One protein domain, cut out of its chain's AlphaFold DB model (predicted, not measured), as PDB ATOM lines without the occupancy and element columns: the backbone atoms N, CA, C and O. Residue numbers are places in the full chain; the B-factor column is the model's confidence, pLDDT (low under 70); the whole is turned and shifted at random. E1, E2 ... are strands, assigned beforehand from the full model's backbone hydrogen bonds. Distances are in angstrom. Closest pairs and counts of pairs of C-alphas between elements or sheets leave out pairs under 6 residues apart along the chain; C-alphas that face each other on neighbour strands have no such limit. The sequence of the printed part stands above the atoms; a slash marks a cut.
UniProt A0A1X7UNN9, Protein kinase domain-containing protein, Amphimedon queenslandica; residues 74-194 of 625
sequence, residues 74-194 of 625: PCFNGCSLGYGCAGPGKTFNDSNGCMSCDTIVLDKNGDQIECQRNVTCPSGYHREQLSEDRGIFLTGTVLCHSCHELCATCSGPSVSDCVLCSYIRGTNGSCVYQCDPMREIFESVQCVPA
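This is residues 74 to 194 of the 625 residues of the protein "Protein kinase domain-containing protein" of Amphimedon queenslandica (UniProt A0A1X7UNN9). With little regular structure, the printed part is a loose rod: looped residues 74 to 102 at one end, then a twisted four-stranded sheet, then two small hairpins, E5 with E6 and E7 with E8, strung along the longest axis. The 121 printed residues include eight named strands, E1 to E8 in chain order, and no named helix; the class is all strand, with 35 residues in named elements. The mixed sheet runs E2 E1 E4 E3; the radius of gyration of the C-alphas is 18.5 A and the spans are 60 by 29 by 21 A.

E1 is residues 103 to 106, from C-alpha 103 at (156.587, 191.196, 210.890); E2 is 112 to 116, E3 125 to 129 (13.0 A), E4 142 to 146 (13.1 A), E5 151 to 154, E6 162 to 165, E7 183 to 186 and E8 190 to 193, to C-alpha 193 at (135.941, 154.871, 219.114).

E1 and E4 are parallel, N 104 and O 142 2.9 A apart. Antiparallel hairpins are E1 and E2 (N 105 and O 114, 2.9 A), E3 and E4 (N 126 and O 145, 2.8 A), E5 and E6 (N 152 and O 164, 2.8 A), E7 and E8 (N 192 and O 184, 2.9 A). E6 and E7 are apart.

The farthest C-alphas, Ala 86 and Ala 194, are 60.4 A apart. The printed part has no cut; links E3 to E4 and E6 to E7 are long. Among the 21 residues with pLDDT under 70 are 130 to 140.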
ATOM      1  N   PRO A  74     173.656 200.159 217.371       85.19
ATOM      2  CA  PRO A  74     172.833 199.344 216.486       85.19
ATOM      3  C   PRO A  74     171.405 199.181 217.018       85.19
ATOM      4  O   PRO A  74     171.188 198.991 218.217       85.19
ATOM      5  N   CYS A  75     170.441 199.197 216.102       88.56
ATOM      6  CA  CYS A  75     169.040 198.905 216.373       88.56
ATOM      7  C   CYS A  75     168.815 197.453 216.801       88.56
ATOM      8  O   CYS A  75     169.632 196.563 216.533       88.56
ATOM      9  N   PHE A  76     167.662 197.187 217.426       90.44
ATOM     10  CA  PHE A  76     167.238 195.817 217.698       90.44
ATOM     11  C   PHE A  76     167.234 194.997 216.401       90.44
ATOM     12  O   PHE A  76     166.738 195.429 215.360       90.44
ATOM     13  N   ASN A  77     167.769 193.774 216.464       87.81
ATOM     14  CA  ASN A  77     167.978 192.935 215.283       87.81
ATOM     15  C   ASN A  77     166.665 192.511 214.582       87.81
ATOM     16  O   ASN A  77     166.699 191.890 213.526       87.81
ATOM     17  N   GLY A  78     165.509 192.802 215.175       84.81
ATOM     18  CA  GLY A  78     164.194 192.582 214.582       84.81
ATOM     19  C   GLY A  78     163.651 193.743 213.744       84.81
ATOM     20  O   GLY A  78     162.680 193.529 213.025       84.81
ATOM     21  N   CYS A  79     164.242 194.943 213.812       86.81
ATOM     22  CA  CYS A  79     163.786 196.093 213.023       86.81
ATOM     23  C   CYS A  79     164.070 195.904 211.523       86.81
ATOM     24  O   CYS A  79     165.049 195.241 211.148       86.81
ATOM     25  N   SER A  80     163.227 196.511 210.680       83.19
ATOM     26  CA  SER A  80     163.384 196.481 209.220       83.19
ATOM     27  C   SER A  80     164.641 197.244 208.786       83.19
ATOM     28  O   SER A  80     164.943 198.316 209.316       83.19
ATOM     29  N   LEU A  81     165.381 196.678 207.831       79.56
ATOM     30  CA  LEU A  81     166.683 197.196 207.411       79.56
ATOM     31  C   LEU A  81     166.546 198.519 206.646       79.56
ATOM     32  O   LEU A  81     165.739 198.637 205.723       79.56
ATOM     33  N   GLY A  82     167.387 199.495 206.980       71.06
ATOM     34  CA  GLY A  82     167.499 200.772 206.270       71.06
ATOM     35  C   GLY A  82     166.511 201.859 206.701       71.06
ATOM     36  O   GLY A  82     166.560 202.952 206.140       71.06
ATOM     37  N   TYR A  83     165.656 201.591 207.692       74.56
ATOM     38  CA  TYR A  83     164.685 202.557 208.230       74.56
ATOM     39  C   TYR A  83     165.066 203.126 209.606       74.56
ATOM     40  O   TYR A  83     164.438 204.081 210.055       74.56
ATOM     41  N   GLY A  84     166.080 202.560 210.268       77.19
ATOM     42  CA  GLY A  84     166.526 202.989 211.594       77.19
ATOM     43  C   GLY A  84     165.566 202.638 212.737       77.19
ATOM     44  O   GLY A  84     164.575 201.914 212.583       77.19
ATOM     45  N   CYS A  85     165.894 203.128 213.928       86.81
ATOM     46  CA  CYS A  85     165.104 202.972 215.146       86.81
ATOM     47  C   CYS A  85     165.242 204.226 216.016       86.81
ATOM     48  O   CYS A  85     166.219 204.963 215.905       86.81
ATOM     49  N   ALA A  86     164.261 204.455 216.887       85.12
ATOM     50  CA  ALA A  86     164.321 205.527 217.877       85.12
ATOM     51  C   ALA A  86     165.157 205.123 219.109       85.12
ATOM     52  O   ALA A  86     165.716 205.978 219.782       85.12
ATOM     53  N   GLY A  87     165.278 203.816 219.379       85.75
ATOM     54  CA  GLY A  87     166.003 203.273 220.526       85.75
ATOM     55  C   GLY A  87     166.249 201.759 220.427       85.75
ATOM     56  O   GLY A  87     165.955 201.144 219.397       85.75
ATOM     57  N   PRO A  88     166.766 201.109 221.491       87.75
ATOM     58  CA  PRO A  88     167.048 199.670 221.518       87.75
ATOM     59  C   PRO A  88     165.803 198.786 221.698       87.75
ATOM     60  O   PRO A  88     165.916 197.562 221.801       87.75
ATOM     61  N   GLY A  89     164.621 199.383 221.811       89.88
ATOM     62  CA  GLY A  89     163.350 198.698 221.967       89.88
ATOM     63  C   GLY A  89     163.007 197.829 220.762       89.88
ATOM     64  O   GLY A  89     163.422 198.057 219.628       89.88
ATOM     65  N   LYS A  90     162.229 196.787 221.040       91.00
ATOM     66  CA  LYS A  90     161.924 195.710 220.093       91.00
ATOM     67  C   LYS A  90     160.558 195.832 219.425       91.00
ATOM     68  O   LYS A  90     160.219 194.980 218.620       91.00
ATOM     69  N   THR A  91     159.761 196.827 219.790       88.81
ATOM     70  CA  THR A  91     158.380 197.048 219.335       88.81
ATOM     71  C   THR A  91     158.334 198.081 218.212       88.81
ATOM     72  O   THR A  91     159.252 198.890 218.070       88.81
ATOM     73  N   PHE A  92     157.284 198.052 217.393       85.06
ATOM     74  CA  PHE A  92     157.104 198.995 216.291       85.06
ATOM     75  C   PHE A  92     156.423 200.284 216.756       85.06
ATOM     76  O   PHE A  92     155.434 200.240 217.494       85.06
ATOM     77  N   ASN A  93     156.930 201.419 216.261       72.69
ATOM     78  CA  ASN A  93     156.413 202.767 216.512       72.69
ATOM     79  C   ASN A  93     156.336 203.136 218.007       72.69
ATOM     80  O   ASN A  93     155.458 203.883 218.439       72.69
ATOM     81  N   ASP A  94     157.256 202.590 218.802       77.69
ATOM     82  CA  ASP A  94     157.502 203.021 220.173       77.69
ATOM     83  C   ASP A  94     158.562 204.132 220.163       77.69
ATOM     84  O   ASP A  94     159.512 204.091 219.379       77.69
ATOM     85  N   SER A  95     158.423 205.099 221.068       81.81
ATOM     86  CA  SER A  95     159.393 206.174 221.332       81.81
ATOM     87  C   SER A  95     160.824 205.675 221.549       81.81
ATOM     88  O   SER A  95     161.774 206.418 221.340       81.81
ATOM     89  N   ASN A  96     160.965 204.407 221.931       87.19
ATOM     90  CA  ASN A  96     162.234 203.744 222.166       87.19
ATOM     91  C   ASN A  96     162.453 202.530 221.241       87.19
ATOM     92  O   ASN A  96     163.308 201.710 221.547       87.19
ATOM     93  N   GLY A  97     161.665 202.345 220.175       86.62
ATOM     94  CA  GLY A  97     161.598 201.100 219.393       86.62
ATOM     95  C   GLY A  97     161.941 201.230 217.905       86.62
ATOM     96  O   GLY A  97     162.577 202.186 217.460       86.62
ATOM     97  N   CYS A  98     161.523 200.238 217.119       87.06
ATOM     98  CA  CYS A  98     161.733 200.185 215.675       87.06
ATOM     99  C   CYS A  98     160.864 201.219 214.942       87.06
ATOM    100  O   CYS A  98     159.654 201.283 215.166       87.06
ATOM    101  N   MET A  99     161.454 201.957 213.993       82.50
ATOM    102  CA  MET A  99     160.710 202.883 213.123       82.50
ATOM    103  C   MET A  99     159.978 202.169 211.982       82.50
ATOM    104  O   MET A  99     159.015 202.702 211.443       82.50
ATOM    105  N   SER A 100     160.425 200.966 211.618       81.94
ATOM    106  CA  SER A 100     159.784 200.100 210.628       81.94
ATOM    107  C   SER A 100     159.971 198.630 210.996       81.94
ATOM    108  O   SER A 100     160.962 198.251 211.631       81.94
ATOM    109  N   CYS A 101     159.001 197.799 210.621       83.38
ATOM    110  CA  CYS A 101     158.895 196.414 211.049       83.38
ATOM    111  C   CYS A 101     158.201 195.558 209.982       83.38
ATOM    112  O   CYS A 101     157.075 195.860 209.585       83.38
ATOM    113  N   ASP A 102     158.863 194.489 209.531       85.12
ATOM    114  CA  ASP A 102     158.336 193.619 208.469       85.12
ATOM    115  C   ASP A 102     157.239 192.683 209.008       85.12
ATOM    116  O   ASP A 102     156.165 192.537 208.413       85.12
ATOM    117  N   THR A 103     157.500 192.092 210.178       87.44
ATOM    118  CA  THR A 103     156.587 191.196 210.890       87.44
ATOM    119  C   THR A 103     156.457 191.619 212.348       87.44
ATOM    120  O   THR A 103     157.462 191.755 213.048       87.44
ATOM    121  N   ILE A 104     155.224 191.761 212.829       88.06
ATOM    122  CA  ILE A 104     154.913 192.117 214.218       88.06
ATOM    123  C   ILE A 104     154.311 190.904 214.916       88.06
ATOM    124  O   ILE A 104     153.291 190.367 214.483       88.06
ATOM    125  N   VAL A 105     154.929 190.481 216.017       89.62
ATOM    126  CA  VAL A 105     154.419 189.392 216.854       89.62
ATOM    127  C   VAL A 105     153.530 189.975 217.942       89.62
ATOM    128  O   VAL A 105     153.975 190.835 218.702       89.62
ATOM    129  N   LEU A 106     152.286 189.509 218.019       88.56
ATOM    130  CA  LEU A 106     151.285 189.970 218.976       88.56
ATOM    131  C   LEU A 106     151.026 188.910 220.041       88.56
ATOM    132  O   LEU A 106     150.968 187.717 219.743       88.56
ATOM    133  N   ASP A 107     150.833 189.342 221.280       84.06
ATOM    134  CA  ASP A 107     150.400 188.459 222.352       84.06
ATOM    135  C   ASP A 107     148.908 188.104 222.227       84.06
ATOM    136  O   ASP A 107     148.191 188.540 221.323       84.06
ATOM    137  N   LYS A 108     148.420 187.293 223.166       79.12
ATOM    138  CA  LYS A 108     147.015 186.866 223.215       79.12
ATOM    139  C   LYS A 108     146.012 188.009 223.421       79.12
ATOM    140  O   LYS A 108     144.829 187.817 223.153       79.12
ATOM    141  N   ASN A 109     146.460 189.158 223.925       79.44
ATOM    142  CA  ASN A 109     145.640 190.348 224.135       79.44
ATOM    143  C   ASN A 109     145.688 191.298 222.924       79.44
ATOM    144  O   ASN A 109     144.889 192.231 222.859       79.44
ATOM    145  N   GLY A 110     146.576 191.041 221.958       75.69
ATOM    146  CA  GLY A 110     146.813 191.904 220.803       75.69
ATOM    147  C   GLY A 110     147.907 192.950 221.028       75.69
ATOM    148  O   GLY A 110     148.053 193.845 220.196       75.69
ATOM    149  N   ASP A 111     148.679 192.844 222.112       83.62
ATOM    150  CA  ASP A 111     149.796 193.740 222.405       83.62
ATOM    151  C   ASP A 111     151.064 193.293 221.665       83.62
ATOM    152  O   ASP A 111     151.334 192.101 221.507       83.62
ATOM    153  N   GLN A 112     151.878 194.250 221.213       85.44
ATOM    154  CA  GLN A 112     153.112 193.948 220.486       85.44
ATOM    155  C   GLN A 112     154.171 193.330 221.406       85.44
ATOM    156  O   GLN A 112     154.626 193.952 222.364       85.44
ATOM    157  N   ILE A 113     154.625 192.124 221.068       85.44
ATOM    158  CA  ILE A 113     155.725 191.440 221.750       85.44
ATOM    159  C   ILE A 113     157.065 191.937 221.215       85.44
ATOM    160  O   ILE A 113     157.951 192.296 222.000       85.44
ATOM    161  N   GLU A 114     157.239 191.878 219.894       89.31
ATOM    162  CA  GLU A 114     158.465 192.261 219.197       89.31
ATOM    163  C   GLU A 114     158.293 192.305 217.673       89.31
ATOM    164  O   GLU A 114     157.385 191.699 217.100       89.31
ATOM    165  N   CYS A 115     159.236 192.986 217.037       88.88
ATOM    166  CA  CYS A 115     159.489 192.995 215.611       88.88
ATOM    167  C   CYS A 115     160.395 191.848 215.184       88.88
ATOM    168  O   CYS A 115     161.352 191.505 215.880       88.88
ATOM    169  N   GLN A 116     160.136 191.288 214.006       87.81
ATOM    170  CA  GLN A 116     160.978 190.265 213.398       87.81
ATOM    171  C   GLN A 116     161.221 190.567 211.915       87.81
ATOM    172  O   GLN A 116     160.299 190.904 211.179       87.81
ATOM    173  N   ARG A 117     162.462 190.353 211.458       79.56
ATOM    174  CA  ARG A 117     162.853 190.451 210.036       79.56
ATOM    175  C   ARG A 117     162.419 189.258 209.183       79.56
ATOM    176  O   ARG A 117     162.713 189.201 207.994       79.56
ATOM    177  N   ASN A 118     161.787 188.251 209.784       69.50
ATOM    178  CA  ASN A 118     161.387 187.047 209.075       69.50
ATOM    179  C   ASN A 118     159.902 187.144 208.733       69.50
ATOM    180  O   ASN A 118     159.056 187.268 209.613       69.50
ATOM    181  N   VAL A 119     159.575 187.067 207.447       69.75
ATOM    182  CA  VAL A 119     158.192 187.153 206.941       69.75
ATOM    183  C   VAL A 119     157.333 185.974 207.448       69.75
ATOM    184  O   VAL A 119     156.105 185.989 207.366       69.75
ATOM    185  N   THR A 120     157.955 184.926 207.987       81.44
ATOM    186  CA  THR A 120     157.267 183.764 208.558       81.44
ATOM    187  C   THR A 120     157.028 183.937 210.054       81.44
ATOM    188  O   THR A 120     157.951 184.228 210.807       81.44
ATOM    189  N   CYS A 121     155.781 183.729 210.489       85.38
ATOM    190  CA  CYS A 121     155.442 183.756 211.906       85.38
ATOM    191  C   CYS A 121     156.127 182.606 212.662       85.38
ATOM    192  O   CYS A 121     156.218 181.497 212.122       85.38
ATOM    193  N   PRO A 122     156.574 182.835 213.909       84.25
ATOM    194  CA  PRO A 122     157.144 181.782 214.739       84.25
ATOM    195  C   PRO A 122     156.128 180.666 215.026       84.25
ATOM    196  O   PRO A 122     154.913 180.867 214.976       84.25
ATOM    197  N   SER A 123     156.625 179.468 215.343       81.44
ATOM    198  CA  SER A 123     155.779 178.323 215.706       81.44
ATOM    199  C   SER A 123     154.820 178.681 216.844       81.44
ATOM    200  O   SER A 123     155.228 179.279 217.838       81.44
ATOM    201  N   GLY A 124     153.548 178.300 216.705       82.56
ATOM    202  CA  GLY A 124     152.487 178.686 217.641       82.56
ATOM    203  C   GLY A 124     151.825 180.033 217.334       82.56
ATOM    204  O   GLY A 124     151.003 180.477 218.130       82.56
ATOM    205  N   TYR A 125     152.133 180.663 216.195       88.88
ATOM    206  CA  TYR A 125     151.460 181.865 215.699       88.88
ATOM    207  C   TYR A 125     150.921 181.638 214.281       88.88
ATOM    208  O   TYR A 125     151.519 180.900 213.494       88.88
ATOM    209  N   HIS A 126     149.808 182.287 213.940       88.38
ATOM    210  CA  HIS A 126     149.299 182.356 212.571       88.38
ATOM    211  C   HIS A 126     149.463 183.756 211.995       88.38
ATOM    212  O   HIS A 126     149.492 184.754 212.711       88.38
ATOM    213  N   ARG A 127     149.572 183.790 210.671       87.75
ATOM    214  CA  ARG A 127     149.751 184.993 209.867       87.75
ATOM    215  C   ARG A 127     148.396 185.614 209.543       87.75
ATOM    216  O   ARG A 127     147.536 184.938 208.984       87.75
ATOM    217  N   GLU A 128     148.287 186.915 209.758       83.94
ATOM    218  CA  GLU A 128     147.279 187.786 209.157       83.94
ATOM    219  C   GLU A 128     148.008 188.847 208.323       83.94
ATOM    220  O   GLU A 128     148.939 189.503 208.793       83.94
ATOM    221  N   GLN A 129     147.632 188.978 207.050       72.69
ATOM    222  CA  GLN A 129     148.179 190.004 206.167       72.69
ATOM    223  C   GLN A 129     147.155 191.123 206.034       72.69
ATOM    224  O   GLN A 129     146.027 190.880 205.604       72.69
ATOM    225  N   LEU A 130     147.549 192.341 206.402       66.06
ATOM    226  CA  LEU A 130     146.676 193.503 206.306       66.06
ATOM    227  C   LEU A 130     146.423 193.840 204.831       66.06
ATOM    228  O   LEU A 130     147.357 194.115 204.076       66.06
ATOM    229  N   SER A 131     145.154 193.785 204.421       57.66
ATOM    230  CA  SER A 131     144.703 194.139 203.069       57.66
ATOM    231  C   SER A 131     144.502 195.646 202.875       57.66
ATOM    232  O   SER A 131     144.450 196.108 201.741       57.66
ATOM    233  N   GLU A 132     144.382 196.392 203.973       56.81
ATOM    234  CA  GLU A 132     144.159 197.838 204.042       56.81
ATOM    235  C   GLU A 132     144.917 198.394 205.259       56.81
ATOM    236  O   GLU A 132     145.150 197.659 206.225       56.81
ATOM    237  N   ASP A 133     145.292 199.676 205.225       53.78
ATOM    238  CA  ASP A 133     145.945 200.347 206.353       53.78
ATOM    239  C   ASP A 133     145.042 200.298 207.596       53.78
ATOM    240  O   ASP A 133     143.893 200.751 207.579       53.78
ATOM    241  N   ARG A 134     145.558 199.767 208.711       57.47
ATOM    242  CA  ARG A 134     144.854 199.767 210.004       57.47
ATOM    243  C   ARG A 134     145.631 200.588 211.019       57.47
ATOM    244  O   ARG A 134     146.512 200.083 211.715       57.47
ATOM    245  N   GLY A 135     145.242 201.854 211.155       61.44
ATOM    246  CA  GLY A 135     145.815 202.761 212.145       61.44
ATOM    247  C   GLY A 135     147.295 203.026 211.878       61.44
ATOM    248  O   GLY A 135     147.629 203.725 210.934       61.44
ATOM    249  N   ILE A 136     148.166 202.488 212.734       54.97
ATOM    250  CA  ILE A 136     149.627 202.678 212.681       54.97
ATOM    251  C   ILE A 136     150.293 201.649 211.739       54.97
ATOM    252  O   ILE A 136     151.434 201.833 211.327       54.97
ATOM    253  N   PHE A 137     149.597 200.566 211.386       59.16
ATOM    254  CA  PHE A 137     150.147 199.479 210.576       59.16
ATOM    255  C   PHE A 137     149.921 199.736 209.080       59.16
ATOM    256  O   PHE A 137     148.777 199.884 208.644       59.16
ATOM    257  N   LEU A 138     151.018 199.768 208.318       57.53
ATOM    258  CA  LEU A 138     151.034 200.014 206.875       57.53
ATOM    259  C   LEU A 138     150.593 198.772 206.084       57.53
ATOM    260  O   LEU A 138     150.851 197.631 206.486       57.53
ATOM    261  N   THR A 139     149.988 198.984 204.914       54.97
ATOM    262  CA  THR A 139     149.696 197.919 203.948       54.97
ATOM    263  C   THR A 139     150.960 197.118 203.634       54.97
ATOM    264  O   THR A 139     151.952 197.669 203.159       54.97
ATOM    265  N   GLY A 140     150.914 195.806 203.874       62.81
ATOM    266  CA  GLY A 140     152.036 194.893 203.637       62.81
ATOM    267  C   GLY A 140     152.747 194.382 204.894       62.81
ATOM    268  O   GLY A 140     153.433 193.365 204.790       62.81
ATOM    269  N   THR A 141     152.542 194.990 206.070       74.62
ATOM    270  CA  THR A 141     153.045 194.444 207.345       74.62
ATOM    271  C   THR A 141     152.333 193.134 207.695       74.62
ATOM    272  O   THR A 141     151.110 193.009 207.558       74.62
ATOM    273  N   VAL A 142     153.096 192.140 208.155       84.88
ATOM    274  CA  VAL A 142     152.562 190.838 208.581       84.88
ATOM    275  C   VAL A 142     152.310 190.860 210.084       84.88
ATOM    276  O   VAL A 142     153.229 191.110 210.862       84.88
ATOM    277  N   LEU A 143     151.083 190.555 210.501       87.38
ATOM    278  CA  LEU A 143     150.743 190.373 211.910       87.38
ATOM    279  C   LEU A 143     150.767 188.884 212.257       87.38
ATOM    280  O   LEU A 143     150.153 188.061 211.573       87.38
ATOM    281  N   CYS A 144     151.479 188.534 213.322       90.44
ATOM    282  CA  CYS A 144     151.544 187.179 213.847       90.44
ATOM    283  C   CYS A 144     150.754 187.091 215.145       90.44
ATOM    284  O   CYS A 144     151.197 187.576 216.184       90.44
ATOM    285  N   HIS A 145     149.600 186.434 215.086       88.81
ATOM    286  CA  HIS A 145     148.706 186.245 216.223       88.81
ATOM    287  C   HIS A 145     148.926 184.875 216.858       88.81
ATOM    288  O   HIS A 145     149.019 183.869 216.149       88.81
ATOM    289  N   SER A 146     148.975 184.812 218.189       88.81
ATOM    290  CA  SER A 146     149.124 183.540 218.901       88.81
ATOM    291  C   SER A 146     147.994 182.569 218.552       88.81
ATOM    292  O   SER A 146     146.822 182.948 218.521       88.81
ATOM    293  N   CYS A 147     148.338 181.307 218.319       88.94
ATOM    294  CA  CYS A 147     147.372 180.232 218.168       88.94
ATOM    295  C   CYS A 147     146.612 179.967 219.472       88.94
ATOM    296  O   CYS A 147     147.087 180.278 220.564       88.94
ATOM    297  N   HIS A 148     145.452 179.313 219.364       87.25
ATOM    298  CA  HIS A 148     144.766 178.777 220.535       87.25
ATOM    299  C   HIS A 148     145.679 177.801 221.299       87.25
ATOM    300  O   HIS A 148     146.399 177.019 220.683       87.25
ATOM    301  N   GLU A 149     145.589 177.760 222.633       86.25
ATOM    302  CA  GLU A 149     146.472 176.982 223.535       86.25
ATOM    303  C   GLU A 149     146.500 175.459 223.266       86.25
ATOM    304  O   GLU A 149     147.392 174.737 223.707       86.25
ATOM    305  N   LEU A 150     145.518 174.965 222.514       86.81
ATOM    306  CA  LEU A 150     145.371 173.562 222.120       86.81
ATOM    307  C   LEU A 150     146.023 173.246 220.764       86.81
ATOM    308  O   LEU A 150     146.174 172.068 220.425       86.81
ATOM    309  N   CYS A 151     146.395 174.270 219.994       87.56
ATOM    310  CA  CYS A 151     147.048 174.133 218.701       87.56
ATOM    311  C   CYS A 151     148.574 174.227 218.852       87.56
ATOM    312  O   CYS A 151     149.089 175.172 219.445       87.56
ATOM    313  N   ALA A 152     149.299 173.309 218.214       84.81
ATOM    314  CA  ALA A 152     150.737 173.440 217.987       84.81
ATOM    315  C   ALA A 152     151.017 174.376 216.797       84.81
ATOM    316  O   ALA A 152     151.965 175.157 216.810       84.81
ATOM    317  N   THR A 153     150.163 174.313 215.770       85.19
ATOM    318  CA  THR A 153     150.125 175.249 214.638       85.19
ATOM    319  C   THR A 153     148.675 175.519 214.251       85.19
ATOM    320  O   THR A 153     147.806 174.658 214.418       85.19
ATOM    321  N   CYS A 154     148.392 176.706 213.727       87.50
ATOM    322  CA  CYS A 154     147.040 177.120 213.376       87.50
ATOM    323  C   CYS A 154     147.019 177.960 212.097       87.50
ATOM    324  O   CYS A 154     148.034 178.507 211.669       87.50
ATOM    325  N   SER A 155     145.842 178.027 211.485       87.00
ATOM    326  CA  SER A 155     145.534 178.891 210.337       87.00
ATOM    327  C   SER A 155     144.674 180.101 210.725       87.00
ATOM    328  O   SER A 155     144.444 180.977 209.900       87.00
ATOM    329  N   GLY A 156     144.233 180.149 211.982       84.06
ATOM    330  CA  GLY A 156     143.336 181.146 212.548       84.06
ATOM    331  C   GLY A 156     143.316 181.057 214.081       84.06
ATOM    332  O   GLY A 156     143.950 180.163 214.657       84.06
ATOM    333  N   PRO A 157     142.607 181.966 214.762       81.81
ATOM    334  CA  PRO A 157     142.644 182.089 216.219       81.81
ATOM    335  C   PRO A 157     141.796 181.038 216.954       81.81
ATOM    336  O   PRO A 157     141.949 180.865 218.165       81.81
ATOM    337  N   SER A 158     140.883 180.343 216.267       82.62
ATOM    338  CA  SER A 158     139.955 179.402 216.900       82.62
ATOM    339  C   SER A 158     140.558 178.003 217.071       82.62
ATOM    340  O   SER A 158     141.408 177.562 216.300       82.62
ATOM    341  N   VAL A 159     140.026 177.237 218.031       84.50
ATOM    342  CA  VAL A 159     140.293 175.790 218.183       84.50
ATOM    343  C   VAL A 159     139.954 175.010 216.907       84.50
ATOM    344  O   VAL A 159     140.539 173.961 216.637       84.50
ATOM    345  N   SER A 160     138.993 175.498 216.119       83.88
ATOM    346  CA  SER A 160     138.635 174.912 214.821       83.88
ATOM    347  C   SER A 160     139.722 175.078 213.766       83.88
ATOM    348  O   SER A 160     139.788 174.273 212.841       83.88
ATOM    349  N   ASP A 161     140.573 176.090 213.917       86.69
ATOM    350  CA  ASP A 161     141.550 176.496 212.908       86.69
ATOM    351  C   ASP A 161     142.929 175.876 213.178       86.69
ATOM    352  O   ASP A 161     143.904 176.177 212.476       86.69
ATOM    353  N   CYS A 162     143.027 175.003 214.192       87.38
ATOM    354  CA  CYS A 162     144.228 174.233 214.480       87.38
ATOM    355  C   CYS A 162     144.575 173.327 213.290       87.38
ATOM    356  O   CYS A 162     143.808 172.443 212.900       87.38
ATOM    357  N   VAL A 163     145.785 173.495 212.761       87.12
ATOM    358  CA  VAL A 163     146.347 172.612 211.734       87.12
ATOM    359  C   VAL A 163     146.945 171.370 212.399       87.12
ATOM    360  O   VAL A 163     146.692 170.244 211.960       87.12
ATOM    361  N   LEU A 164     147.678 171.574 213.499       85.38
ATOM    362  CA  LEU A 164     148.262 170.524 214.330       85.38
ATOM    363  C   LEU A 164     147.885 170.748 215.798       85.38
ATOM    364  O   LEU A 164     147.924 171.878 216.280       85.38
ATOM    365  N   CYS A 165     147.545 169.678 216.517       86.06
ATOM    366  CA  CYS A 165     147.226 169.745 217.943       86.06
ATOM    367  C   CYS A 165     148.489 169.649 218.803       86.06
ATOM    368  O   CYS A 165     149.369 168.846 218.506       86.06
ATOM    369  N   SER A 166     148.546 170.419 219.892       84.56
ATOM    370  CA  SER A 166     149.600 170.290 220.912       84.56
ATOM    371  C   SER A 166     149.483 168.984 221.700       84.56
ATOM    372  O   SER A 166     150.479 168.450 222.177       84.56
ATOM    373  N   TYR A 167     148.248 168.487 221.829       84.50
ATOM    374  CA  TYR A 167     147.900 167.265 222.546       84.50
ATOM    375  C   TYR A 167     147.219 166.286 221.587       84.50
ATOM    376  O   TYR A 167     147.883 165.737 220.716       84.50
ATOM    377  N   ILE A 168     145.901 166.084 221.699       84.31
ATOM    378  CA  ILE A 168     145.176 165.029 220.987       84.31
ATOM    379  C   ILE A 168     144.206 165.627 219.972       84.31
ATOM    380  O   ILE A 168     143.533 166.626 220.243       84.31
ATOM    381  N   ARG A 169     144.095 164.989 218.800       82.81
ATOM    382  CA  ARG A 169     143.068 165.329 217.811       82.81
ATOM    383  C   ARG A 169     141.759 164.601 218.118       82.81
ATOM    384  O   ARG A 169     141.687 163.372 218.064       82.81
ATOM    385  N   GLY A 170     140.718 165.370 218.423       78.75
ATOM    386  CA  GLY A 170     139.359 164.882 218.622       78.75
ATOM    387  C   GLY A 170     138.717 164.401 217.318       78.75
ATOM    388  O   GLY A 170     139.170 164.690 216.211       78.75
ATOM    389  N   THR A 171     137.619 163.660 217.429       72.50
ATOM    390  CA  THR A 171     136.972 163.018 216.268       72.50
ATOM    391  C   THR A 171     136.150 163.950 215.398       72.50
ATOM    392  O   THR A 171     135.856 163.620 214.256       72.50
ATOM    393  N   ASN A 172     135.769 165.105 215.935       73.31
ATOM    394  CA  ASN A 172     135.202 166.210 215.167       73.31
ATOM    395  C   ASN A 172     136.290 167.041 214.458       73.31
ATOM    396  O   ASN A 172     135.973 168.045 213.832       73.31
ATOM    397  N   GLY A 173     137.564 166.644 214.570       75.25
ATOM    398  CA  GLY A 173     138.701 167.340 213.980       75.25
ATOM    399  C   GLY A 173     139.319 168.428 214.861       75.25
ATOM    400  O   GLY A 173     140.409 168.877 214.515       75.25
ATOM    401  N   SER A 174     138.688 168.803 215.983       82.38
ATOM    402  CA  SER A 174     139.172 169.821 216.931       82.38
ATOM    403  C   SER A 174     140.194 169.261 217.924       82.38
ATOM    404  O   SER A 174     140.141 168.086 218.284       82.38
ATOM    405  N   CYS A 175     141.106 170.101 218.410       86.94
ATOM    406  CA  CYS A 175     142.102 169.698 219.404       86.94
ATOM    407  C   CYS A 175     141.515 169.640 220.820       86.94
ATOM    408  O   CYS A 175     140.723 170.502 221.197       86.94
ATOM    409  N   VAL A 176     141.904 168.628 221.603       86.69
ATOM    410  CA  VAL A 176     141.426 168.382 222.977       86.69
ATOM    411  C   VAL A 176     142.562 167.888 223.884       86.69
ATOM    412  O   VAL A 176     143.513 167.264 223.416       86.69
ATOM    413  N   TYR A 177     142.456 168.139 225.194       84.25
ATOM    414  CA  TYR A 177     143.423 167.647 226.192       84.25
ATOM    415  C   TYR A 177     143.289 166.146 226.479       84.25
ATOM    416  O   TYR A 177     144.273 165.486 226.796       84.25
ATOM    417  N   GLN A 178     142.070 165.614 226.388       82.75
ATOM    418  CA  GLN A 178     141.744 164.216 226.661       82.75
ATOM    419  C   GLN A 178     140.597 163.765 225.757       82.75
ATOM    420  O   GLN A 178     139.750 164.578 225.376       82.75
ATOM    421  N   CYS A 179     140.565 162.477 225.416       76.88
ATOM    422  CA  CYS A 179     139.429 161.906 224.703       76.88
ATOM    423  C   CYS A 179     138.191 161.844 225.611       76.88
ATOM    424  O   CYS A 179     138.295 161.746 226.832       76.88
ATOM    425  N   ASP A 180     137.011 161.907 224.991       74.62
ATOM    426  CA  ASP A 180     135.738 161.599 225.648       74.62
ATOM    427  C   ASP A 180     135.827 160.197 226.292       74.62
ATOM    428  O   ASP A 180     136.364 159.300 225.637       74.62
ATOM    429  N   PRO A 181     135.329 159.973 227.524       66.62
ATOM    430  CA  PRO A 181     135.393 158.686 228.226       66.62
ATOM    431  C   PRO A 181     134.971 157.429 227.439       66.62
ATOM    432  O   PRO A 181     135.311 156.327 227.859       66.62
ATOM    433  N   MET A 182     134.259 157.545 226.311       66.12
ATOM    434  CA  MET A 182     133.941 156.415 225.415       66.12
ATOM    435  C   MET A 182     134.985 156.145 224.305       66.12
ATOM    436  O   MET A 182     134.701 155.405 223.357       66.12
ATOM    437  N   ARG A 183     136.160 156.784 224.348       69.56
ATOM    438  CA  ARG A 183     137.165 156.773 223.267       69.56
ATOM    439  C   ARG A 183     138.591 156.682 223.814       69.56
ATOM    440  O   ARG A 183     138.872 157.188 224.895       69.56
ATOM    441  N   GLU A 184     139.499 156.099 223.034       71.38
ATOM    442  CA  GLU A 184     140.908 155.888 223.410       71.38
ATOM    443  C   GLU A 184     141.883 156.542 222.411       71.38
ATOM    444  O   GLU A 184     141.492 156.923 221.303       71.38
ATOM    445  N   ILE A 185     143.149 156.708 222.818       71.06
ATOM    446  CA  ILE A 185     144.234 157.287 222.003       71.06
ATOM    447  C   ILE A 185     144.932 156.160 221.232       71.06
ATOM    448  O   ILE A 185     145.431 155.222 221.850       71.06
ATOM    449  N   PHE A 186     145.018 156.266 219.903       69.06
ATOM    450  CA  PHE A 186     145.793 155.335 219.067       69.06
ATOM    451  C   PHE A 186     147.158 155.924 218.666       69.06
ATOM    452  O   PHE A 186     147.370 157.126 218.836       69.06
ATOM    453  N   GLU A 187     148.064 155.098 218.118       60.75
ATOM    454  CA  GLU A 187     149.489 155.370 217.795       60.75
ATOM    455  C   GLU A 187     149.803 156.715 217.088       60.75
ATOM    456  O   GLU A 187     150.956 157.136 217.055       60.75
ATOM    457  N   SER A 188     148.802 157.427 216.562       60.94
ATOM    458  CA  SER A 188     148.895 158.727 215.883       60.94
ATOM    459  C   SER A 188     148.344 159.939 216.669       60.94
ATOM    460  O   SER A 188     148.117 160.992 216.076       60.94
ATOM    461  N   VAL A 189     148.132 159.833 217.990       76.62
ATOM    462  CA  VAL A 189     147.613 160.924 218.857       76.62
ATOM    463  C   VAL A 189     146.226 161.434 218.414       76.62
ATOM    464  O   VAL A 189     145.908 162.627 218.440       76.62
ATOM    465  N   GLN A 190     145.370 160.500 218.003       76.69
ATOM    466  CA  GLN A 190     143.999 160.756 217.562       76.69
ATOM    467  C   GLN A 190     143.014 159.934 218.399       76.69
ATOM    468  O   GLN A 190     143.260 158.757 218.671       76.69
ATOM    469  N   CYS A 191     141.893 160.546 218.795       79.75
ATOM    470  CA  CYS A 191     140.824 159.827 219.484       79.75
ATOM    471  C   CYS A 191     140.117 158.885 218.507       79.75
ATOM    472  O   CYS A 191     139.637 159.323 217.458       79.75
ATOM    473  N   VAL A 192     139.979 157.616 218.870       70.75
ATOM    474  CA  VAL A 192     139.200 156.631 218.109       70.75
ATOM    475  C   VAL A 192     138.091 156.038 218.979       70.75
ATOM    476  O   VAL A 192     138.242 155.969 220.201       70.75
ATOM    477  N   PRO A 193     136.942 155.650 218.392       66.94
ATOM    478  CA  PRO A 193     135.941 154.871 219.114       66.94
ATOM    479  C   PRO A 193     136.590 153.599 219.666       66.94
ATOM    480  O   PRO A 193     137.321 152.935 218.935       66.94
ATOM    481  N   ALA A 194     136.312 153.247 220.919       57.53
ATOM    482  CA  ALA A 194     136.730 151.960 221.460       57.53
ATOM    483  C   ALA A 194     135.988 150.846 220.695       57.53
ATOM    484  O   ALA A 194     134.797 150.620 220.912       57.53
TER     485      ALA A 194